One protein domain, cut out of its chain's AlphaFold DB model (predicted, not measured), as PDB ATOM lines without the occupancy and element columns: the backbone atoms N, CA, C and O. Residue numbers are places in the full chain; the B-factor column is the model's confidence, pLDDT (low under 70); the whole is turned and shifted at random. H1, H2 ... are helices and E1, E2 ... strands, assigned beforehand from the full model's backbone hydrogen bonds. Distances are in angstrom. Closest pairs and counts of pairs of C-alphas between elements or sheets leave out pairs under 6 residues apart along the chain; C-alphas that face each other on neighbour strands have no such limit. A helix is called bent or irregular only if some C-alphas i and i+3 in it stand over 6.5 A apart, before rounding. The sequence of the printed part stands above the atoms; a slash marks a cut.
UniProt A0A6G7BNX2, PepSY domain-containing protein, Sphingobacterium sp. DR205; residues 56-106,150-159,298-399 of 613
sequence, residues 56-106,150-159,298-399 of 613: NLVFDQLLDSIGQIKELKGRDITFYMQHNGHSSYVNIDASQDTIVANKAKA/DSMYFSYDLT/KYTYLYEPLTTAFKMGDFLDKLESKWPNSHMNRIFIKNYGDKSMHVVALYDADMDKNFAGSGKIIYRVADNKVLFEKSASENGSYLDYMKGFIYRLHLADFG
ATOM      1  N   ASN A  56     182.417 193.740 185.868       52.12
ATOM      2  CA  ASN A  56     181.992 195.024 185.286       52.12
ATOM      3  C   ASN A  56     182.961 196.181 185.596       52.12
ATOM      4  O   ASN A  56     183.268 196.978 184.716       52.12
ATOM      5  N   LEU A  57     183.563 196.213 186.795       51.59
ATOM      6  CA  LEU A  57     184.499 197.282 187.187       51.59
ATOM      7  C   LEU A  57     185.916 197.138 186.592       51.59
ATOM      8  O   LEU A  57     186.718 198.064 186.695       51.59
ATOM      9  N   VAL A  58     186.260 195.973 186.028       66.94
ATOM     10  CA  VAL A  58     187.645 195.650 185.643       66.94
ATOM     11  C   VAL A  58     187.931 195.950 184.171       66.94
ATOM     12  O   VAL A  58     189.058 196.325 183.862       66.94
ATOM     13  N   PHE A  59     186.949 195.859 183.264       73.81
ATOM     14  CA  PHE A  59     187.203 196.075 181.829       73.81
ATOM     15  C   PHE A  59     187.449 197.529 181.453       73.81
ATOM     16  O   PHE A  59     188.367 197.779 180.679       73.81
ATOM     17  N   ASP A  60     186.690 198.474 182.009       77.44
ATOM     18  CA  ASP A  60     186.938 199.898 181.753       77.44
ATOM     19  C   ASP A  60     188.297 200.315 182.331       77.44
ATOM     20  O   ASP A  60     189.126 200.867 181.615       77.44
ATOM     21  N   GLN A  61     188.606 199.907 183.571       75.50
ATOM     22  CA  GLN A  61     189.926 200.133 184.183       75.50
ATOM     23  C   GLN A  61     191.067 199.515 183.365       75.50
ATOM     24  O   GLN A  61     192.150 200.090 183.255       75.50
ATOM     25  N   LEU A  62     190.837 198.331 182.797       77.06
ATOM     26  CA  LEU A  62     191.806 197.645 181.953       77.06
ATOM     27  C   LEU A  62     191.992 198.369 180.615       77.06
ATOM     28  O   LEU A  62     193.132 198.572 180.208       77.06
ATOM     29  N   LEU A  63     190.912 198.783 179.948       81.94
ATOM     30  CA  LEU A  63     190.982 199.560 178.708       81.94
ATOM     31  C   LEU A  63     191.687 200.901 178.927       81.94
ATOM     32  O   LEU A  63     192.558 201.246 178.132       81.94
ATOM     33  N   ASP A  64     191.392 201.597 180.024       82.69
ATOM     34  CA  ASP A  64     192.056 202.849 180.396       82.69
ATOM     35  C   ASP A  64     193.554 202.633 180.650       82.69
ATOM     36  O   ASP A  64     194.395 203.345 180.100       82.69
ATOM     37  N   SER A  65     193.903 201.604 181.430       79.31
ATOM     38  CA  SER A  65     195.295 201.230 181.719       79.31
ATOM     39  C   SER A  65     196.070 200.892 180.443       79.31
ATOM     40  O   SER A  65     197.194 201.354 180.240       79.31
ATOM     41  N   ILE A  66     195.451 200.147 179.525       80.88
ATOM     42  CA  ILE A  66     196.040 199.853 178.218       80.88
ATOM     43  C   ILE A  66     196.186 201.134 177.391       80.88
ATOM     44  O   ILE A  66     197.239 201.339 176.786       80.88
ATOM     45  N   GLY A  67     195.169 201.997 177.381       80.00
ATOM     46  CA  GLY A  67     195.170 203.271 176.664       80.00
ATOM     47  C   GLY A  67     196.281 204.219 177.112       80.00
ATOM     48  O   GLY A  67     196.834 204.946 176.286       80.00
ATOM     49  N   GLN A  68     196.678 204.162 178.388       80.81
ATOM     50  CA  GLN A  68     197.838 204.898 178.906       80.81
ATOM     51  C   GLN A  68     199.176 204.352 178.388       80.81
ATOM     52  O   GLN A  68     200.143 205.104 178.259       80.81
ATOM     53  N   ILE A  69     199.250 203.055 178.087       76.88
ATOM     54  CA  ILE A  69     200.470 202.398 177.598       76.88
ATOM     55  C   ILE A  69     200.585 202.522 176.073       76.88
ATOM     56  O   ILE A  69     201.687 202.700 175.543       76.88
ATOM     57  N   LYS A  70     199.469 202.395 175.348       81.62
ATOM     58  CA  LYS A  70     199.429 202.383 173.883       81.62
ATOM     59  C   LYS A  70     198.120 202.983 173.369       81.62
ATOM     60  O   LYS A  70     197.037 202.614 173.805       81.62
ATOM     61  N   GLU A  71     198.232 203.855 172.370       86.25
ATOM     62  CA  GLU A  71     197.083 204.468 171.699       86.25
ATOM     63  C   GLU A  71     196.179 203.400 171.066       86.25
ATOM     64  O   GLU A  71     196.623 202.647 170.198       86.25
ATOM     65  N   LEU A  72     194.920 203.328 171.512       87.50
ATOM     66  CA  LEU A  72     193.976 202.264 171.146       87.50
ATOM     67  C   LEU A  72     193.239 202.491 169.824       87.50
ATOM     68  O   LEU A  72     192.657 201.553 169.281       87.50
ATOM     69  N   LYS A  73     193.245 203.722 169.303       88.75
ATOM     70  CA  LYS A  73     192.469 204.098 168.120       88.75
ATOM     71  C   LYS A  73     192.812 203.212 166.917       88.75
ATOM     72  O   LYS A  73     193.984 202.998 166.596       88.75
ATOM     73  N   GLY A  74     191.777 202.701 166.258       86.62
ATOM     74  CA  GLY A  74     191.881 201.863 165.067       86.62
ATOM     75  C   GLY A  74     192.399 200.452 165.305       86.62
ATOM     76  O   GLY A  74     192.778 199.787 164.346       86.62
ATOM     77  N   ARG A  75     192.441 199.983 166.555       91.19
ATOM     78  CA  ARG A  75     192.902 198.631 166.890       91.19
ATOM     79  C   ARG A  75     191.744 197.686 167.152       91.19
ATOM     80  O   ARG A  75     190.690 198.088 167.644       91.19
ATOM     81  N   ASP A  76     192.014 196.413 166.900       91.06
ATOM     82  CA  ASP A  76     191.205 195.321 167.414       91.06
ATOM     83  C   ASP A  76     191.773 194.865 168.761       91.06
ATOM     84  O   ASP A  76     192.980 194.649 168.900       91.06
ATOM     85  N   ILE A  77     190.902 194.715 169.756       90.56
ATOM     86  CA  ILE A  77     191.254 194.288 171.113       90.56
ATOM     87  C   ILE A  77     190.466 193.022 171.424       90.56
ATOM     88  O   ILE A  77     189.249 192.985 171.275       90.56
ATOM     89  N   THR A  78     191.146 191.971 171.860       88.50
ATOM     90  CA  THR A  78     190.524 190.697 172.221       88.50
ATOM     91  C   THR A  78     190.827 190.357 173.669       88.50
ATOM     92  O   THR A  78     191.993 190.303 174.057       88.50
ATOM     93  N   PHE A  79     189.782 190.061 174.434       84.88
ATOM     94  CA  PHE A  79     189.864 189.548 175.796       84.88
ATOM     95  C   PHE A  79     189.459 188.075 175.803       84.88
ATOM     96  O   PHE A  79     188.322 187.737 175.466       84.88
ATOM     97  N   TYR A  80     190.380 187.199 176.194       80.44
ATOM     98  CA  TYR A  80     190.118 185.780 176.427       80.44
ATOM     99  C   TYR A  80     189.997 185.545 177.927       80.44
ATOM    100  O   TYR A  80     191.010 185.571 178.631       80.44
ATOM    101  N   MET A  81     188.789 185.297 178.424       75.75
ATOM    102  CA  MET A  81     188.590 184.991 179.839       75.75
ATOM    103  C   MET A  81     189.110 183.585 180.125       75.75
ATOM    104  O   MET A  81     188.755 182.626 179.435       75.75
ATOM    105  N   GLN A  82     189.962 183.438 181.137       64.38
ATOM    106  CA  GLN A  82     190.308 182.110 181.626       64.38
ATOM    107  C   GLN A  82     189.122 181.508 182.386       64.38
ATOM    108  O   GLN A  82     188.309 182.216 182.974       64.38
ATOM    109  N   HIS A  83     189.033 180.176 182.377       51.28
ATOM    110  CA  HIS A  83     187.889 179.411 182.890       51.28
ATOM    111  C   HIS A  83     187.617 179.600 184.396       51.28
ATOM    112  O   HIS A  83     186.555 179.237 184.874       51.28
ATOM    113  N   ASN A  84     188.575 180.167 185.133       50.03
ATOM    114  CA  ASN A  84     188.462 180.508 186.551       50.03
ATOM    115  C   ASN A  84     188.039 181.966 186.793       50.03
ATOM    116  O   ASN A  84     188.044 182.408 187.927       50.03
ATOM    117  N   GLY A  85     187.790 182.768 185.750       52.41
ATOM    118  CA  GLY A  85     187.360 184.167 185.877       52.41
ATOM    119  C   GLY A  85     188.378 185.133 186.504       52.41
ATOM    120  O   GLY A  85     188.105 186.325 186.564       52.41
ATOM    121  N   HIS A  86     189.547 184.658 186.946       53.12
ATOM    122  CA  HIS A  86     190.530 185.454 187.696       53.12
ATOM    123  C   HIS A  86     191.626 186.046 186.803       53.12
ATOM    124  O   HIS A  86     192.424 186.861 187.250       53.12
ATOM    125  N   SER A  87     191.701 185.644 185.533       61.09
ATOM    126  CA  SER A  87     192.671 186.208 184.594       61.09
ATOM    127  C   SER A  87     192.127 186.248 183.173       61.09
ATOM    128  O   SER A  87     191.306 185.420 182.772       61.09
ATOM    129  N   SER A  88     192.587 187.227 182.405       72.19
ATOM    130  CA  SER A  88     192.264 187.407 180.994       72.19
ATOM    131  C   SER A  88     193.553 187.454 180.181       72.19
ATOM    132  O   SER A  88     194.548 188.020 180.632       72.19
ATOM    133  N   TYR A  89     193.580 186.852 178.992       77.12
ATOM    134  CA  TYR A  89     194.600 187.208 178.003       77.12
ATOM    135  C   TYR A  89     194.078 188.345 177.152       77.12
ATOM    136  O   TYR A  89     192.986 188.248 176.594       77.12
ATOM    137  N   VAL A  90     194.889 189.382 177.014       83.38
ATOM    138  CA  VAL A  90     194.590 190.529 176.174       83.38
ATOM    139  C   VAL A  90     195.478 190.456 174.942       83.38
ATOM    140  O   VAL A  90     196.704 190.417 175.057       83.38
ATOM    141  N   ASN A  91     194.858 190.424 173.764       87.00
ATOM    142  CA  ASN A  91     195.540 190.628 172.490       87.00
ATOM    143  C   ASN A  91     195.101 191.962 171.886       87.00
ATOM    144  O   ASN A  91     193.907 192.243 171.823       87.00
ATOM    145  N   ILE A  92     196.059 192.753 171.427       87.69
ATOM    146  CA  ILE A  92     195.842 194.042 170.781       87.69
ATOM    147  C   ILE A  92     196.569 194.003 169.448       87.69
ATOM    148  O   ILE A  92     197.796 193.877 169.412       87.69
ATOM    149  N   ASP A  93     195.823 194.139 168.362       87.50
ATOM    150  CA  ASP A  93     196.393 194.112 167.022       87.50
ATOM    151  C   ASP A  93     197.019 195.466 166.641       87.50
ATOM    152  O   ASP A  93     196.928 196.478 167.349       87.50
ATOM    153  N   ALA A  94     197.719 195.473 165.507       86.25
ATOM    154  CA  ALA A  94     198.248 196.703 164.933       86.25
ATOM    155  C   ALA A  94     197.106 197.658 164.550       86.25
ATOM    156  O   ALA A  94     196.023 197.206 164.171       86.25
ATOM    157  N   SER A  95     197.344 198.967 164.640       86.44
ATOM    158  CA  SER A  95     196.310 199.941 164.283       86.44
ATOM    159  C   SER A  95     196.064 199.948 162.774       86.44
ATOM    160  O   SER A  95     197.005 199.928 161.976       86.44
ATOM    161  N   GLN A  96     194.790 199.982 162.390       86.19
ATOM    162  CA  GLN A  96     194.335 200.238 161.024       86.19
ATOM    163  C   GLN A  96     194.343 201.740 160.692       86.19
ATOM    164  O   GLN A  96     194.327 202.109 159.520       86.19
ATOM    165  N   ASP A  97     194.416 202.614 161.704       85.25
ATOM    166  CA  ASP A  97     194.574 204.055 161.511       85.25
ATOM    167  C   ASP A  97     195.990 204.344 160.998       85.25
ATOM    168  O   ASP A  97     196.993 204.031 161.645       85.25
ATOM    169  N   THR A  98     196.085 204.939 159.809       83.19
ATOM    170  CA  THR A  98     197.366 205.161 159.130       83.19
ATOM    171  C   THR A  98     198.279 206.113 159.899       83.19
ATOM    172  O   THR A  98     199.497 205.938 159.850       83.19
ATOM    173  N   ILE A  99     197.735 207.072 160.653       82.44
ATOM    174  CA  ILE A  99     198.520 208.027 161.445       82.44
ATOM    175  C   ILE A  99     199.153 207.299 162.630       82.44
ATOM    176  O   ILE A  99     200.372 207.359 162.822       82.44
ATOM    177  N   VAL A 100     198.341 206.550 163.379       80.75
ATOM    178  CA  VAL A 100     198.799 205.768 164.538       80.75
ATOM    179  C   VAL A 100     199.790 204.689 164.096       80.75
ATOM    180  O   VAL A 100     200.864 204.548 164.686       80.75
ATOM    181  N   ALA A 101     199.487 203.975 163.010       77.00
ATOM    182  CA  ALA A 101     200.345 202.929 162.463       77.00
ATOM    183  C   ALA A 101     201.698 203.473 161.976       77.00
ATOM    184  O   ALA A 101     202.739 202.855 162.215       77.00
ATOM    185  N   ASN A 102     201.718 204.631 161.309       80.00
ATOM    186  CA  ASN A 102     202.961 205.241 160.833       80.00
ATOM    187  C   ASN A 102     203.816 205.764 161.992       80.00
ATOM    188  O   ASN A 102     205.031 205.553 161.991       80.00
ATOM    189  N   LYS A 103     203.194 206.360 163.016       81.00
ATOM    190  CA  LYS A 103     203.879 206.769 164.249       81.00
ATOM    191  C   LYS A 103     204.514 205.569 164.958       81.00
ATOM    192  O   LYS A 103     205.682 205.632 165.336       81.00
ATOM    193  N   ALA A 104     203.792 204.455 165.075       77.56
ATOM    194  CA  ALA A 104     204.323 203.229 165.666       77.56
ATOM    195  C   ALA A 104     205.512 202.657 164.872       77.56
ATOM    196  O   ALA A 104     206.531 202.292 165.462       77.56
ATOM    197  N   LYS A 105     205.424 202.639 163.534       80.81
ATOM    198  CA  LYS A 105     206.526 202.212 162.653       80.81
ATOM    199  C   LYS A 105     207.765 203.101 162.785       80.81
ATOM    200  O   LYS A 105     208.876 202.578 162.778       80.81
ATOM    201  N   ALA A 106     207.592 204.415 162.923       80.12
ATOM    202  CA  ALA A 106     208.705 205.343 163.127       80.12
ATOM    203  C   ALA A 106     209.436 205.065 164.453       80.12
ATOM    204  O   ALA A 106     210.656 204.916 164.464       80.12
ATOM    205  N   ASP A 150     203.947 196.665 166.544       76.19
ATOM    206  CA  ASP A 150     202.788 197.450 166.917       76.19
ATOM    207  C   ASP A 150     201.685 196.650 167.646       76.19
ATOM    208  O   ASP A 150     200.861 197.261 168.325       76.19
ATOM    209  N   SER A 151     201.679 195.313 167.609       81.75
ATOM    210  CA  SER A 151     200.741 194.510 168.411       81.75
ATOM    211  C   SER A 151     201.221 194.337 169.860       81.75
ATOM    212  O   SER A 151     202.381 194.587 170.195       81.75
ATOM    213  N   MET A 152     200.318 193.973 170.769       81.19
ATOM    214  CA  MET A 152     200.639 193.707 172.173       81.19
ATOM    215  C   MET A 152     199.845 192.504 172.674       81.19
ATOM    216  O   MET A 152     198.646 192.410 172.445       81.19
ATOM    217  N   TYR A 153     200.520 191.598 173.379       80.81
ATOM    218  CA  TYR A 153     199.904 190.422 173.982       80.81
ATOM    219  C   TYR A 153     200.415 190.248 175.408       80.81
ATOM    220  O   TYR A 153     201.628 190.210 175.625       80.81
ATOM    221  N   PHE A 154     199.505 190.154 176.373       77.19
ATOM    222  CA  PHE A 154     199.836 189.927 177.779       77.19
ATOM    223  C   PHE A 154     198.669 189.257 178.509       77.19
ATOM    224  O   PHE A 154     197.532 189.288 178.037       77.19
ATOM    225  N   SER A 155     198.936 188.633 179.657       73.88
ATOM    226  CA  SER A 155     197.874 188.195 180.564       73.88
ATOM    227  C   SER A 155     197.676 189.233 181.666       73.88
ATOM    228  O   SER A 155     198.610 189.934 182.048       73.88
ATOM    229  N   TYR A 156     196.447 189.371 182.139       73.25
ATOM    230  CA  TYR A 156     196.044 190.310 183.168       73.25
ATOM    231  C   TYR A 156     195.260 189.557 184.232       73.25
ATOM    232  O   TYR A 156     194.261 188.906 183.924       73.25
ATOM    233  N   ASP A 157     195.719 189.631 185.472       69.94
ATOM    234  CA  ASP A 157     195.031 189.063 186.619       69.94
ATOM    235  C   ASP A 157     193.963 190.063 187.086       69.94
ATOM    236  O   ASP A 157     194.254 191.206 187.451       69.94
ATOM    237  N   LEU A 158     192.702 189.639 186.998       66.44
ATOM    238  CA  LEU A 158     191.518 190.457 187.262       66.44
ATOM    239  C   LEU A 158     191.336 190.713 188.768       66.44
ATOM    240  O   LEU A 158     190.747 191.727 189.142       66.44
ATOM    241  N   THR A 159     191.886 189.847 189.623       63.53
ATOM    242  CA  THR A 159     191.811 189.961 191.085       63.53
ATOM    243  C   THR A 159     192.845 190.954 191.607       63.53
ATOM    244  O   THR A 159     192.528 191.859 192.377       63.53
ATOM    245  N   LYS A 298     184.079 190.459 158.232       80.25
ATOM    246  CA  LYS A 298     185.055 191.534 158.040       80.25
ATOM    247  C   LYS A 298     184.482 192.853 158.547       80.25
ATOM    248  O   LYS A 298     183.410 193.270 158.116       80.25
ATOM    249  N   TYR A 299     185.235 193.525 159.408       85.12
ATOM    250  CA  TYR A 299     184.898 194.843 159.938       85.12
ATOM    251  C   TYR A 299     185.770 195.898 159.254       85.12
ATOM    252  O   TYR A 299     186.900 196.143 159.669       85.12
ATOM    253  N   THR A 300     185.271 196.495 158.172       87.62
ATOM    254  CA  THR A 300     186.002 197.535 157.431       87.62
ATOM    255  C   THR A 300     186.128 198.803 158.271       87.62
ATOM    256  O   THR A 300     185.114 199.342 158.706       87.62
ATOM    257  N   TYR A 301     187.356 199.282 158.468       89.31
ATOM    258  CA  TYR A 301     187.642 200.550 159.138       89.31
ATOM    259  C   TYR A 301     187.216 201.738 158.264       89.31
ATOM    260  O   TYR A 301     187.583 201.791 157.088       89.31
ATOM    261  N   LEU A 302     186.430 202.670 158.814       89.81
ATOM    262  CA  LEU A 302     185.827 203.767 158.040       89.81
ATOM    263  C   LEU A 302     186.622 205.074 158.091       89.81
ATOM    264  O   LEU A 302     186.328 205.976 157.313       89.81
ATOM    265  N   TYR A 303     187.643 205.167 158.945       87.31
ATOM    266  CA  TYR A 303     188.438 206.380 159.168       87.31
ATOM    267  C   TYR A 303     187.603 207.577 159.658       87.31
ATOM    268  O   TYR A 303     188.019 208.728 159.524       87.31
ATOM    269  N   GLU A 304     186.452 207.312 160.273       88.44
ATOM    270  CA  GLU A 304     185.563 208.321 160.848       88.44
ATOM    271  C   GLU A 304     185.535 208.142 162.370       88.44
ATOM    272  O   GLU A 304     185.278 207.034 162.843       88.44
ATOM    273  N   PRO A 305     185.782 209.193 163.171       87.38
ATOM    274  CA  PRO A 305     185.809 209.056 164.619       87.38
ATOM    275  C   PRO A 305     184.433 208.668 165.164       87.38
ATOM    276  O   PRO A 305     183.396 209.153 164.707       87.38
ATOM    277  N   LEU A 306     184.429 207.814 166.183       90.00
ATOM    278  CA  LEU A 306     183.223 207.521 166.940       90.00
ATOM    279  C   LEU A 306     182.770 208.783 167.690       90.00
ATOM    280  O   LEU A 306     183.504 209.326 168.511       90.00
ATOM    281  N   THR A 307     181.549 209.241 167.419       88.00
ATOM    282  CA  THR A 307     180.954 210.417 168.079       88.00
ATOM    283  C   THR A 307     180.222 210.070 169.375       88.00
ATOM    284  O   THR A 307     179.953 210.944 170.193       88.00
ATOM    285  N   THR A 308     179.875 208.798 169.558       83.81
ATOM    286  CA  THR A 308     179.120 208.297 170.710       83.81
ATOM    287  C   THR A 308     180.078 207.908 171.834       83.81
ATOM    288  O   THR A 308     181.058 207.204 171.597       83.81
ATOM    289  N   ALA A 309     179.797 208.335 173.068       80.50
ATOM    290  CA  ALA A 309     180.575 207.904 174.225       80.50
ATOM    291  C   ALA A 309     180.412 206.389 174.435       80.50
ATOM    292  O   ALA A 309     179.292 205.888 174.526       80.50
ATOM    293  N   PHE A 310     181.529 205.665 174.516       84.38
ATOM    294  CA  PHE A 310     181.549 204.223 174.734       84.38
ATOM    295  C   PHE A 310     182.140 203.900 176.104       84.38
ATOM    296  O   PHE A 310     183.270 204.286 176.398       84.38
ATOM    297  N   LYS A 311     181.382 203.157 176.912       83.38
ATOM    298  CA  LYS A 311     181.851 202.516 178.142       83.38
ATOM    299  C   LYS A 311     181.556 201.029 178.052       83.38
ATOM    300  O   LYS A 311     180.443 200.641 177.690       83.38
ATOM    301  N   MET A 312     182.550 200.201 178.349       81.38
ATOM    302  CA  MET A 312     182.389 198.755 178.284       81.38
ATOM    303  C   MET A 312     181.482 198.265 179.413       81.38
ATOM    304  O   MET A 312     180.646 197.403 179.155       81.38
ATOM    305  N   GLY A 313     181.586 198.834 180.620       79.12
ATOM    306  CA  GLY A 313     180.741 198.470 181.762       79.12
ATOM    307  C   GLY A 313     179.248 198.499 181.430       79.12
ATOM    308  O   GLY A 313     178.575 197.481 181.565       79.12
ATOM    309  N   ASP A 314     178.764 199.603 180.850       80.19
ATOM    310  CA  ASP A 314     177.351 199.769 180.472       80.19
ATOM    311  C   ASP A 314     176.873 198.706 179.466       80.19
ATOM    312  O   ASP A 314     175.705 198.308 179.453       80.19
ATOM    313  N   PHE A 315     177.764 198.265 178.576       79.31
ATOM    314  CA  PHE A 315     177.469 197.200 177.624       79.31
ATOM    315  C   PHE A 315     177.418 195.838 178.319       79.31
ATOM    316  O   PHE A 315     176.491 195.065 178.076       79.31
ATOM    317  N   LEU A 316     178.377 195.552 179.199       78.94
ATOM    318  CA  LEU A 316     178.430 194.306 179.959       78.94
ATOM    319  C   LEU A 316     177.214 194.147 180.874       78.94
ATOM    320  O   LEU A 316     176.590 193.090 180.837       78.94
ATOM    321  N   ASP A 317     176.804 195.202 181.581       78.12
ATOM    322  CA  ASP A 317     175.624 195.193 182.456       78.12
ATOM    323  C   ASP A 317     174.340 194.854 181.676       78.12
ATOM    324  O   ASP A 317     173.512 194.040 182.106       78.12
ATOM    325  N   LYS A 318     174.180 195.430 180.474       78.81
ATOM    326  CA  LYS A 318     173.052 195.130 179.572       78.81
ATOM    327  C   LYS A 318     173.058 193.685 179.088       78.81
ATOM    328  O   LYS A 318     171.994 193.122 178.850       78.81
ATOM    329  N   LEU A 319     174.231 193.091 178.889       75.62
ATOM    330  CA  LEU A 319     174.321 191.709 178.432       75.62
ATOM    331  C   LEU A 319     174.157 190.697 179.570       75.62
ATOM    332  O   LEU A 319     173.500 189.676 179.378       75.62
ATOM    333  N   GLU A 320     174.717 190.980 180.744       74.75
ATOM    334  CA  GLU A 320     174.626 190.118 181.927       74.75
ATOM    335  C   GLU A 320     173.178 190.028 182.423       74.75
ATOM    336  O   GLU A 320     172.677 188.936 182.688       74.75
ATOM    337  N   SER A 321     172.462 191.158 182.429       79.19
ATOM    338  CA  SER A 321     171.018 191.188 182.708       79.19
ATOM    339  C   SER A 321     170.190 190.424 181.671       79.19
ATOM    340  O   SER A 321     169.141 189.874 182.006       79.19
ATOM    341  N   LYS A 322     170.661 190.350 180.421       82.06
ATOM    342  CA  LYS A 322     169.956 189.670 179.333       82.06
ATOM    343  C   LYS A 322     170.104 188.151 179.382       82.06
ATOM    344  O   LYS A 322     169.123 187.448 179.145       82.06
ATOM    345  N   TRP A 323     171.296 187.637 179.692       79.75
ATOM    346  CA  TRP A 323     171.567 186.197 179.783       79.75
ATOM    347  C   TRP A 323     172.148 185.814 181.156       79.75
ATOM    348  O   TRP A 323     173.329 185.463 181.249       79.75
ATOM    349  N   PRO A 324     171.317 185.801 182.218       74.44
ATOM    350  CA  PRO A 324     171.775 185.617 183.600       74.44
ATOM    351  C   PRO A 324     172.385 184.234 183.880       74.44
ATOM    352  O   PRO A 324     173.141 184.071 184.829       74.44
ATOM    353  N   ASN A 325     172.079 183.232 183.049       75.94
ATOM    354  CA  ASN A 325     172.609 181.866 183.146       75.94
ATOM    355  C   ASN A 325     173.625 181.590 182.031       75.94
ATOM    356  O   ASN A 325     173.548 180.577 181.330       75.94
ATOM    357  N   SER A 326     174.531 182.532 181.791       76.75
ATOM    358  CA  SER A 326     175.583 182.376 180.797       76.75
ATOM    359  C   SER A 326     176.876 183.012 181.277       76.75
ATOM    360  O   SER A 326     176.884 183.986 182.031       76.75
ATOM    361  N   HIS A 327     177.995 182.454 180.834       76.50
ATOM    362  CA  HIS A 327     179.308 182.961 181.180       76.50
ATOM    363  C   HIS A 327     179.994 183.479 179.931       76.50
ATOM    364  O   HIS A 327     180.196 182.764 178.954       76.50
ATOM    365  N   MET A 328     180.395 184.742 179.979       78.69
ATOM    366  CA  MET A 328     181.190 185.324 178.917       78.69
ATOM    367  C   MET A 328     182.580 184.683 178.882       78.69
ATOM    368  O   MET A 328     183.324 184.737 179.864       78.69
ATOM    369  N   ASN A 329     182.938 184.112 177.735       78.50
ATOM    370  CA  ASN A 329     184.242 183.495 177.505       78.50
ATOM    371  C   ASN A 329     185.177 184.453 176.757       78.50
ATOM    372  O   ASN A 329     186.365 184.544 177.072       78.50
ATOM    373  N   ARG A 330     184.662 185.202 175.769       84.75
ATOM    374  CA  ARG A 330     185.490 186.096 174.943       84.75
ATOM    375  C   ARG A 330     184.780 187.391 174.589       84.75
ATOM    376  O   ARG A 330     183.591 187.375 174.279       84.75
ATOM    377  N   ILE A 331     185.546 188.476 174.546       87.62
ATOM    378  CA  ILE A 331     185.117 189.764 173.992       87.62
ATOM    379  C   ILE A 331     186.084 190.150 172.882       87.62
ATOM    380  O   ILE A 331     187.297 190.115 173.078       87.62
ATOM    381  N   PHE A 332     185.547 190.573 171.748       89.81
ATOM    382  CA  PHE A 332     186.291 191.247 170.697       89.81
ATOM    383  C   PHE A 332     185.758 192.664 170.568       89.81
ATOM    384  O   PHE A 332     184.565 192.871 170.368       89.81
ATOM    385  N   ILE A 333     186.649 193.636 170.648       91.75
ATOM    386  CA  ILE A 333     186.383 195.006 170.252       91.75
ATOM    387  C   ILE A 333     187.050 195.202 168.902       91.75
ATOM    388  O   ILE A 333     188.259 195.016 168.776       91.75
ATOM    389  N   LYS A 334     186.255 195.526 167.893       92.81
ATOM    390  CA  LYS A 334     186.699 195.737 166.518       92.81
ATOM    391  C   LYS A 334     186.707 197.222 166.211       92.81
ATOM    392  O   LYS A 334     185.754 197.902 166.589       92.81
ATOM    393  N   ASN A 335     187.747 197.698 165.525       92.44
ATOM    394  CA  ASN A 335     187.882 199.090 165.081       92.44
ATOM    395  C   ASN A 335     187.680 200.112 166.220       92.44
ATOM    396  O   ASN A 335     186.847 201.012 166.117       92.44
ATOM    397  N   TYR A 336     188.413 199.963 167.330       92.25
ATOM    398  CA  TYR A 336     188.233 200.802 168.520       92.25
ATOM    399  C   TYR A 336     188.308 202.307 168.193       92.25
ATOM    400  O   TYR A 336     189.291 202.777 167.613       92.25
ATOM    401  N   GLY A 337     187.285 203.068 168.595       90.00
ATOM    402  CA  GLY A 337     187.223 204.526 168.424       90.00
ATOM    403  C   GLY A 337     186.805 205.022 167.031       90.00
ATOM    404  O   GLY A 337     186.820 206.231 166.801       90.00
ATOM    405  N   ASP A 338     186.422 204.131 166.115       93.31
ATOM    406  CA  ASP A 338     185.894 204.471 164.786       93.31
ATOM    407  C   ASP A 338     184.369 204.294 164.722       93.31
ATOM    408  O   ASP A 338     183.765 203.566 165.509       93.31
ATOM    409  N   LYS A 339     183.709 204.936 163.761       92.06
ATOM    410  CA  LYS A 339     182.266 204.792 163.523       92.06
ATOM    411  C   LYS A 339     181.857 203.349 163.191       92.06
ATOM    412  O   LYS A 339     180.722 202.952 163.450       92.06
ATOM    413  N   SER A 340     182.772 202.541 162.656       91.75
ATOM    414  CA  SER A 340     182.609 201.093 162.459       91.75
ATOM    415  C   SER A 340     182.990 200.253 163.679       91.75
ATOM    416  O   SER A 340     183.212 199.047 163.543       91.75
ATOM    417  N   MET A 341     183.073 200.842 164.871       93.62
ATOM    418  CA  MET A 341     183.381 200.101 166.087       93.62
ATOM    419  C   MET A 341     182.280 199.083 166.413       93.62
ATOM    420  O   MET A 341     181.094 199.423 166.496       93.62
ATOM    421  N   HIS A 342     182.690 197.832 166.634       93.50
ATOM    422  CA  HIS A 342     181.800 196.755 167.066       93.50
ATOM    423  C   HIS A 342     182.326 196.082 168.326       93.50
ATOM    424  O   HIS A 342     183.531 195.886 168.483       93.50
ATOM    425  N   VAL A 343     181.410 195.659 169.190       90.94
ATOM    426  CA  VAL A 343     181.705 194.756 170.300       90.94
ATOM    427  C   VAL A 343     181.050 193.415 170.008       90.94
ATOM    428  O   VAL A 343     179.839 193.327 169.813       90.94
ATOM    429  N   VAL A 344     181.862 192.366 169.955       90.31
ATOM    430  CA  VAL A 344     181.423 190.984 169.789       90.31
ATOM    431  C   VAL A 344     181.671 190.257 171.097       90.31
ATOM    432  O   VAL A 344     182.822 190.077 171.490       90.31
ATOM    433  N   ALA A 345     180.613 189.823 171.767       87.38
ATOM    434  CA  ALA A 345     180.730 189.022 172.979       87.38
ATOM    435  C   ALA A 345     180.283 187.584 172.700       87.38
ATOM    436  O   ALA A 345     179.216 187.352 172.123       87.38
ATOM    437  N   LEU A 346     181.122 186.627 173.098       86.44
ATOM    438  CA  LEU A 346     180.848 185.197 173.044       86.44
ATOM    439  C   LEU A 346     180.602 184.667 174.452       86.44
ATOM    440  O   LEU A 346     181.400 184.899 175.368       86.44
ATOM    441  N   TYR A 347     179.519 183.918 174.584       82.38
ATOM    442  CA  TYR A 347     179.056 183.332 175.828       82.38
ATOM    443  C   TYR A 347     178.997 181.819 175.707       82.38
ATOM    444  O   TYR A 347     178.555 181.289 174.690       82.38
ATOM    445  N   ASP A 348     179.378 181.140 176.773       79.06
ATOM    446  CA  ASP A 348     179.024 179.749 176.989       79.06
ATOM    447  C   ASP A 348     177.773 179.716 177.874       79.06
ATOM    448  O   ASP A 348     177.599 180.562 178.761       79.06
ATOM    449  N   ALA A 349     176.867 178.774 177.623       80.44
ATOM    450  CA  ALA A 349     175.744 178.563 178.527       80.44
ATOM    451  C   ALA A 349     176.252 178.144 179.918       80.44
ATOM    452  O   ALA A 349     177.281 177.475 180.023       80.44
ATOM    453  N   ASP A 350     175.524 178.508 180.978       77.00
ATOM    454  CA  ASP A 350     175.773 177.961 182.313       77.00
ATOM    455  C   ASP A 350     175.683 176.435 182.238       77.00
ATOM    456  O   ASP A 350     174.643 175.859 181.882       77.00
ATOM    457  N   MET A 351     176.816 175.802 182.534       70.81
ATOM    458  CA  MET A 351     176.994 174.386 182.299       70.81
ATOM    459  C   MET A 351     176.263 173.516 183.336       70.81
ATOM    460  O   MET A 351     175.953 172.355 183.040       70.81
ATOM    461  N   ASP A 352     175.895 174.072 184.488       71.19
ATOM    462  CA  ASP A 352     175.084 173.370 185.483       71.19
ATOM    463  C   ASP A 352     173.606 173.315 185.071       71.19
ATOM    464  O   ASP A 352     172.884 172.397 185.467       71.19
ATOM    465  N   LYS A 353     173.159 174.253 184.226       74.81
ATOM    466  CA  LYS A 353     171.755 174.363 183.791       74.81
ATOM    467  C   LYS A 353     171.499 173.855 182.375       74.81
ATOM    468  O   LYS A 353     170.424 173.324 182.113       74.81
ATOM    469  N   ASN A 354     172.457 173.991 181.456       75.62
ATOM    470  CA  ASN A 354     172.257 173.690 180.033       75.62
ATOM    471  C   ASN A 354     173.337 172.756 179.505       75.62
ATOM    472  O   ASN A 354     174.495 173.131 179.538       75.62
ATOM    473  N   PHE A 355     172.985 171.602 178.924       74.75
ATOM    474  CA  PHE A 355     173.969 170.624 178.423       74.75
ATOM    475  C   PHE A 355     174.836 171.130 177.251       74.75
ATOM    476  O   PHE A 355     175.951 170.665 177.026       74.75
ATOM    477  N   ALA A 356     174.340 172.068 176.461       77.12
ATOM    478  CA  ALA A 356     175.105 172.683 175.389       77.12
ATOM    479  C   ALA A 356     174.511 174.044 175.065       77.12
ATOM    480  O   ALA A 356     173.319 174.264 175.276       77.12
ATOM    481  N   GLY A 357     175.336 174.929 174.519       77.38
ATOM    482  CA  GLY A 357     174.881 176.250 174.132       77.38
ATOM    483  C   GLY A 357     176.036 177.219 173.945       77.38
ATOM    484  O   GLY A 357     176.974 177.239 174.741       77.38
ATOM    485  N   SER A 358     175.974 177.992 172.864       82.31
ATOM    486  CA  SER A 358     176.933 179.050 172.565       82.31
ATOM    487  C   SER A 358     176.173 180.313 172.184       82.31
ATOM    488  O   SER A 358     175.367 180.318 171.249       82.31
ATOM    489  N   GLY A 359     176.416 181.375 172.941       83.94
ATOM    490  CA  GLY A 359     175.825 182.682 172.730       83.94
ATOM    491  C   GLY A 359     176.785 183.581 171.977       83.94
ATOM    492  O   GLY A 359     178.000 183.548 172.185       83.94
ATOM    493  N   LYS A 360     176.238 184.404 171.093       88.31
ATOM    494  CA  LYS A 360     177.001 185.409 170.363       88.31
ATOM    495  C   LYS A 360     176.143 186.640 170.174       88.31
ATOM    496  O   LYS A 360     175.031 186.552 169.663       88.31
ATOM    497  N   ILE A 361     176.698 187.786 170.529       88.50
ATOM    498  CA  ILE A 361     176.083 189.080 170.267       88.50
ATOM    499  C   ILE A 361     177.087 189.993 169.576       88.50
ATOM    500  O   ILE A 361     178.238 190.087 170.000       88.50
ATOM    501  N   ILE A 362     176.655 190.623 168.485       91.12
ATOM    502  CA  ILE A 362     177.408 191.657 167.773       91.12
ATOM    503  C   ILE A 362     176.668 192.970 167.969       91.12
ATOM    504  O   ILE A 362     175.516 193.116 167.553       91.12
ATOM    505  N   TYR A 363     177.354 193.930 168.566       90.25
ATOM    506  CA  TYR A 363     176.834 195.252 168.857       90.25
ATOM    507  C   TYR A 363     177.620 196.306 168.098       90.25
ATOM    508  O   TYR A 363     178.846 196.345 168.198       90.25
ATOM    509  N   ARG A 364     176.931 197.160 167.345       91.88
ATOM    510  CA  ARG A 364     177.540 198.330 166.718       91.88
ATOM    511  C   ARG A 364     177.418 199.520 167.657       91.88
ATOM    512  O   ARG A 364     176.321 199.883 168.077       91.88
ATOM    513  N   VAL A 365     178.559 200.122 167.973       91.75
ATOM    514  CA  VAL A 365     178.650 201.149 169.017       91.75
ATOM    515  C   VAL A 365     178.106 202.498 168.543       91.75
ATOM    516  O   VAL A 365     177.483 203.209 169.321       91.75
ATOM    517  N   ALA A 366     178.286 202.846 167.264       91.44
ATOM    518  CA  ALA A 366     177.911 204.164 166.746       91.44
ATOM    519  C   ALA A 366     176.424 204.510 166.934       91.44
ATOM    520  O   ALA A 366     176.107 205.641 167.295       91.44
ATOM    521  N   ASP A 367     175.528 203.546 166.720       89.69
ATOM    522  CA  ASP A 367     174.072 203.715 166.780       89.69
ATOM    523  C   ASP A 367     173.402 202.838 167.846       89.69
ATOM    524  O   ASP A 367     172.179 202.703 167.864       89.69
ATOM    525  N   ASN A 368     174.194 202.238 168.739       87.38
ATOM    526  CA  ASN A 368     173.719 201.353 169.798       87.38
ATOM    527  C   ASN A 368     172.869 200.162 169.299       87.38
ATOM    528  O   ASN A 368     171.989 199.674 170.016       87.38
ATOM    529  N   LYS A 369     173.127 199.675 168.076       89.62
ATOM    530  CA  LYS A 369     172.318 198.643 167.415       89.62
ATOM    531  C   LYS A 369     172.926 197.247 167.557       89.62
ATOM    532  O   LYS A 369     174.086 197.013 167.222       89.62
ATOM    533  N   VAL A 370     172.107 196.281 167.971       89.69
ATOM    534  CA  VAL A 370     172.438 194.848 167.904       89.69
ATOM    535  C   VAL A 370     172.311 194.388 166.447       89.69
ATOM    536  O   VAL A 370     171.235 194.480 165.860       89.69
ATOM    537  N   LEU A 371     173.410 193.929 165.846       89.19
ATOM    538  CA  LEU A 371     173.441 193.455 164.455       89.19
ATOM    539  C   LEU A 371     173.217 191.948 164.340       89.19
ATOM    540  O   LEU A 371     172.682 191.475 163.342       89.19
ATOM    541  N   PHE A 372     173.654 191.201 165.346       88.25
ATOM    542  CA  PHE A 372     173.492 189.758 165.405       88.25
ATOM    543  C   PHE A 372     173.291 189.345 166.848       88.25
ATOM    544  O   PHE A 372     173.990 189.833 167.739       88.25
ATOM    545  N   GLU A 373     172.379 188.411 167.058       88.00
ATOM    546  CA  GLU A 373     172.101 187.860 168.366       88.00
ATOM    547  C   GLU A 373     171.762 186.379 168.255       88.00
ATOM    548  O   GLU A 373     170.905 185.968 167.474       88.00
ATOM    549  N   LYS A 374     172.439 185.592 169.080       86.50
ATOM    550  CA  LYS A 374     172.150 184.190 169.329       86.50
ATOM    551  C   LYS A 374     172.288 183.957 170.825       86.50
ATOM    552  O   LYS A 374     173.360 184.210 171.373       86.50
ATOM    553  N   SER A 375     171.216 183.493 171.458       83.62
ATOM    554  CA  SER A 375     171.203 183.177 172.888       83.62
ATOM    555  C   SER A 375     172.161 182.036 173.217       83.62
ATOM    556  O   SER A 375     172.335 181.111 172.424       83.62
ATOM    557  N   ALA A 376     172.791 182.107 174.391       78.00
ATOM    558  CA  ALA A 376     173.648 181.033 174.879       78.00
ATOM    559  C   ALA A 376     172.839 179.813 175.324       78.00
ATOM    560  O   ALA A 376     173.248 178.692 175.054       78.00
ATOM    561  N   SER A 377     171.705 180.027 175.990       72.62
ATOM    562  CA  SER A 377     170.897 178.965 176.599       72.62
ATOM    563  C   SER A 377     169.723 178.505 175.735       72.62
ATOM    564  O   SER A 377     169.191 177.424 175.958       72.62
ATOM    565  N   GLU A 378     169.309 179.305 174.753       72.88
ATOM    566  CA  GLU A 378     168.123 179.033 173.936       72.88
ATOM    567  C   GLU A 378     168.499 178.792 172.472       72.88
ATOM    568  O   GLU A 378     169.388 179.449 171.932       72.88
ATOM    569  N   ASN A 379     167.781 177.879 171.808       69.00
ATOM    570  CA  ASN A 379     167.920 177.596 170.374       69.00
ATOM    571  C   ASN A 379     169.343 177.185 169.940       69.00
ATOM    572  O   ASN A 379     169.857 177.639 168.914       69.00
ATOM    573  N   GLY A 380     169.980 176.293 170.707       73.19
ATOM    574  CA  GLY A 380     171.249 175.680 170.317       73.19
ATOM    575  C   GLY A 380     171.132 174.951 168.973       73.19
ATOM    576  O   GLY A 380     170.207 174.171 168.748       73.19
ATOM    577  N   SER A 381     172.076 175.191 168.064       80.94
ATOM    578  CA  SER A 381     172.141 174.452 166.800       80.94
ATOM    579  C   SER A 381     172.583 173.005 167.045       80.94
ATOM    580  O   SER A 381     173.239 172.708 168.044       80.94
ATOM    581  N   TYR A 382     172.309 172.097 166.101       82.81
ATOM    582  CA  TYR A 382     172.813 170.715 166.163       82.81
ATOM    583  C   TYR A 382     174.328 170.655 166.427       82.81
ATOM    584  O   TYR A 382     174.804 169.854 167.232       82.81
ATOM    585  N   LEU A 383     175.083 171.555 165.792       81.75
ATOM    586  CA  LEU A 383     176.524 171.666 165.967       81.75
ATOM    587  C   LEU A 383     176.913 172.073 167.399       81.75
ATOM    588  O   LEU A 383     177.898 171.557 167.924       81.75
ATOM    589  N   ASP A 384     176.142 172.953 168.043       80.38
ATOM    590  CA  ASP A 384     176.377 173.336 169.440       80.38
ATOM    591  C   ASP A 384     176.184 172.146 170.373       80.38
ATOM    592  O   ASP A 384     177.047 171.887 171.208       80.38
ATOM    593  N   TYR A 385     175.108 171.375 170.191       83.69
ATOM    594  CA  TYR A 385     174.867 170.159 170.970       83.69
ATOM    595  C   TYR A 385     175.948 169.109 170.749       83.69
ATOM    596  O   TYR A 385     176.430 168.513 171.712       83.69
ATOM    597  N   MET A 386     176.378 168.906 169.504       84.69
ATOM    598  CA  MET A 386     177.421 167.935 169.190       84.69
ATOM    599  C   MET A 386     178.772 168.339 169.805       84.69
ATOM    600  O   MET A 386     179.454 167.502 170.399       84.69
ATOM    601  N   LYS A 387     179.144 169.625 169.727       82.81
ATOM    602  CA  LYS A 387     180.333 170.160 170.409       82.81
ATOM    603  C   LYS A 387     180.204 170.040 171.923       82.81
ATOM    604  O   LYS A 387     181.118 169.515 172.552       82.81
ATOM    605  N   GLY A 388     179.079 170.476 172.487       83.00
ATOM    606  CA  GLY A 388     178.788 170.377 173.915       83.00
ATOM    607  C   GLY A 388     178.946 168.944 174.409       83.00
ATOM    608  O   GLY A 388     179.698 168.708 175.341       83.00
ATOM    609  N   PHE A 389     178.368 167.965 173.712       86.75
ATOM    610  CA  PHE A 389     178.513 166.547 174.043       86.75
ATOM    611  C   PHE A 389     179.973 166.084 174.050       86.75
ATOM    612  O   PHE A 389     180.408 165.455 175.011       86.75
ATOM    613  N   ILE A 390     180.750 166.424 173.017       88.62
ATOM    614  CA  ILE A 390     182.167 166.037 172.915       88.62
ATOM    615  C   ILE A 390     182.992 166.644 174.051       88.62
ATOM    616  O   ILE A 390     183.753 165.921 174.694       88.62
ATOM    617  N   TYR A 391     182.850 167.949 174.301       86.44
ATOM    618  CA  TYR A 391     183.597 168.627 175.361       86.44
ATOM    619  C   TYR A 391     183.164 168.134 176.739       86.44
ATOM    620  O   TYR A 391     184.027 167.767 177.530       86.44
ATOM    621  N   ARG A 392     181.857 168.013 176.994       86.94
ATOM    622  CA  ARG A 392     181.347 167.599 178.302       86.94
ATOM    623  C   ARG A 392     181.739 166.201 178.695       86.94
ATOM    624  O   ARG A 392     182.190 165.947 179.810       86.94
ATOM    625  N   LEU A 393     181.585 165.278 177.757       90.56
ATOM    626  CA  LEU A 393     181.973 163.901 177.985       90.56
ATOM    627  C   LEU A 393     183.480 163.746 178.149       90.56
ATOM    628  O   LEU A 393     183.909 162.850 178.860       90.56
ATOM    629  N   HIS A 394     184.296 164.590 177.523       92.38
ATOM    630  CA  HIS A 394     185.742 164.512 177.706       92.38
ATOM    631  C   HIS A 394     186.220 165.216 178.986       92.38
ATOM    632  O   HIS A 394     187.168 164.760 179.616       92.38
ATOM    633  N   LEU A 395     185.591 166.330 179.371       88.19
ATOM    634  CA  LEU A 395     185.994 167.152 180.518       88.19
ATOM    635  C   LEU A 395     185.291 166.774 181.826       88.19
ATOM    636  O   LEU A 395     185.741 167.205 182.884       88.19
ATOM    637  N   ALA A 396     184.235 165.958 181.770       89.69
ATOM    638  CA  ALA A 396     183.431 165.559 182.928       89.69
ATOM    639  C   ALA A 396     182.849 166.747 183.713       89.69
ATOM    640  O   ALA A 396     182.682 166.682 184.931       89.69
ATOM    641  N   ASP A 397     182.558 167.846 183.027       83.06
ATOM    642  CA  ASP A 397     182.053 169.108 183.583       83.06
ATOM    643  C   ASP A 397     180.513 169.127 183.686       83.06
ATOM    644  O   ASP A 397     179.874 170.170 183.581       83.06
ATOM    645  N   PHE A 398     179.900 167.962 183.913       84.44
ATOM    646  CA  PHE A 398     178.459 167.805 184.111       84.44
ATOM    647  C   PHE A 398     178.172 166.944 185.342       84.44
ATOM    648  O   PHE A 398     178.946 166.055 185.680       84.44
ATOM    649  N   GLY A 399     177.047 167.187 186.018       84.31
ATOM    650  CA  GLY A 399     176.629 166.397 187.186       84.31
ATOM    651  C   GLY A 399     177.503 166.572 188.439       84.31
ATOM    652  O   GLY A 399     177.380 165.785 189.377       84.31
TER     653      GLY A 399
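AT A GLANCE: This is residues 56 to 106, 150 to 159 and 298 to 399 of the 613 residues of the protein "PepSY domain-containing protein" of Sphingobacterium sp. DR205 (UniProt A0A6G7BNX2). One broad, twisted sheet of seven strands has two helices, H1 and H3, over one of its faces, each covering a different part of it and meeting where residues 56 to 60 of H1 touch H3. H2 and H4 lie toward opposite ends of the long axis, H2 off the sheet and H4 grazing it. The printed part has 163 residues, with four named helices and seven named strands in the order H1 E1 E2 H2 E3 H3 E4 E5 E6 E7 H4; the class is mixed, helices and strands. The sheet runs E3 E2 E1 E4 E5 E6 E7, all antiparallel. The whole is compact, with a radius of gyration of the C-alphas of 17.1 A, yet elongated in outline, spanning 55 by 31 by 27 A.

IN THESE COORDINATES: H1, residues 56 to 69, begins at C-alpha 56 (181.992, 195.024, 185.286) and is 21.3 A long; it is irregular, but only just, with C-alphas 57 and 60 6.51 A apart. E1 is residues 77 to 81, E2 residues 87 to 92, H2 residues 98 to 106 and E3 residues 152 to 157. H3, residues 312 to 322, is 15.4 A long. E4, residues 326 to 334, is 22.5 A long and bends by 59 degrees at residue 329. E5 is residues 342 to 349, 22.3 A, E6 residues 358 to 364, 20.2 A, and E7 residues 369 to 374. H4, residues 382 to 395, is 19.8 A long and ends at C-alpha 395 (185.994, 167.152, 180.518).

HOW THE PARTS SIT: E3 and E7 are the edge strands. N 90 and O 154 are 2.8 A apart between E2 and E3, N 80 and O 89 2.8 A between E1 and E2, and N 79 and O 331 2.8 A between E1 and E4. E4 E5 E6 E7 form a meander, each strand the antiparallel neighbour of the one before, with N 332 and O 344 at 2.8 A, N 345 and O 361 at 3.0 A, and N 362 and O 372 at 2.9 A. H1 lies over E2 at a height over the sheet of 9.7 A. H3, on the same face, lies over E5 at 9.2 A. H1 and H3 touch at a shallow tilt of 26 degrees, opposite ways; their closest C-alphas, of Asn 56 and Gly 313, are 5.1 A apart. H4 only grazes the sheet, with residues 383 to 388; its closest C-alpha pair with E6 is Asp 384 and Ser 358, 6.5 A. H2 is not on the sheet and is apart from H1, H3 and H4. Each O i to N i+4 pair is within hydrogen-bond range in H2, H3 and H4, and 8 of 10 in H1.

THE WHOLE: The two C-alphas farthest apart, of Ala 106 and Gly 399, are 55.9 A apart. Residues 107 to 149 are not printed, a gap of 10.6 A between C-alphas 106 and 150, nor are residues 160 to 297, a gap of 33.8 A between C-alphas 159 and 298. Of the links that are printed whole, none is long. Residues 298 to 311 hold no named element. Mean pLDDT of the printed part is 81.5; residues 56 to 58, 82 to 87, 157 to 159 and 379 are under 70.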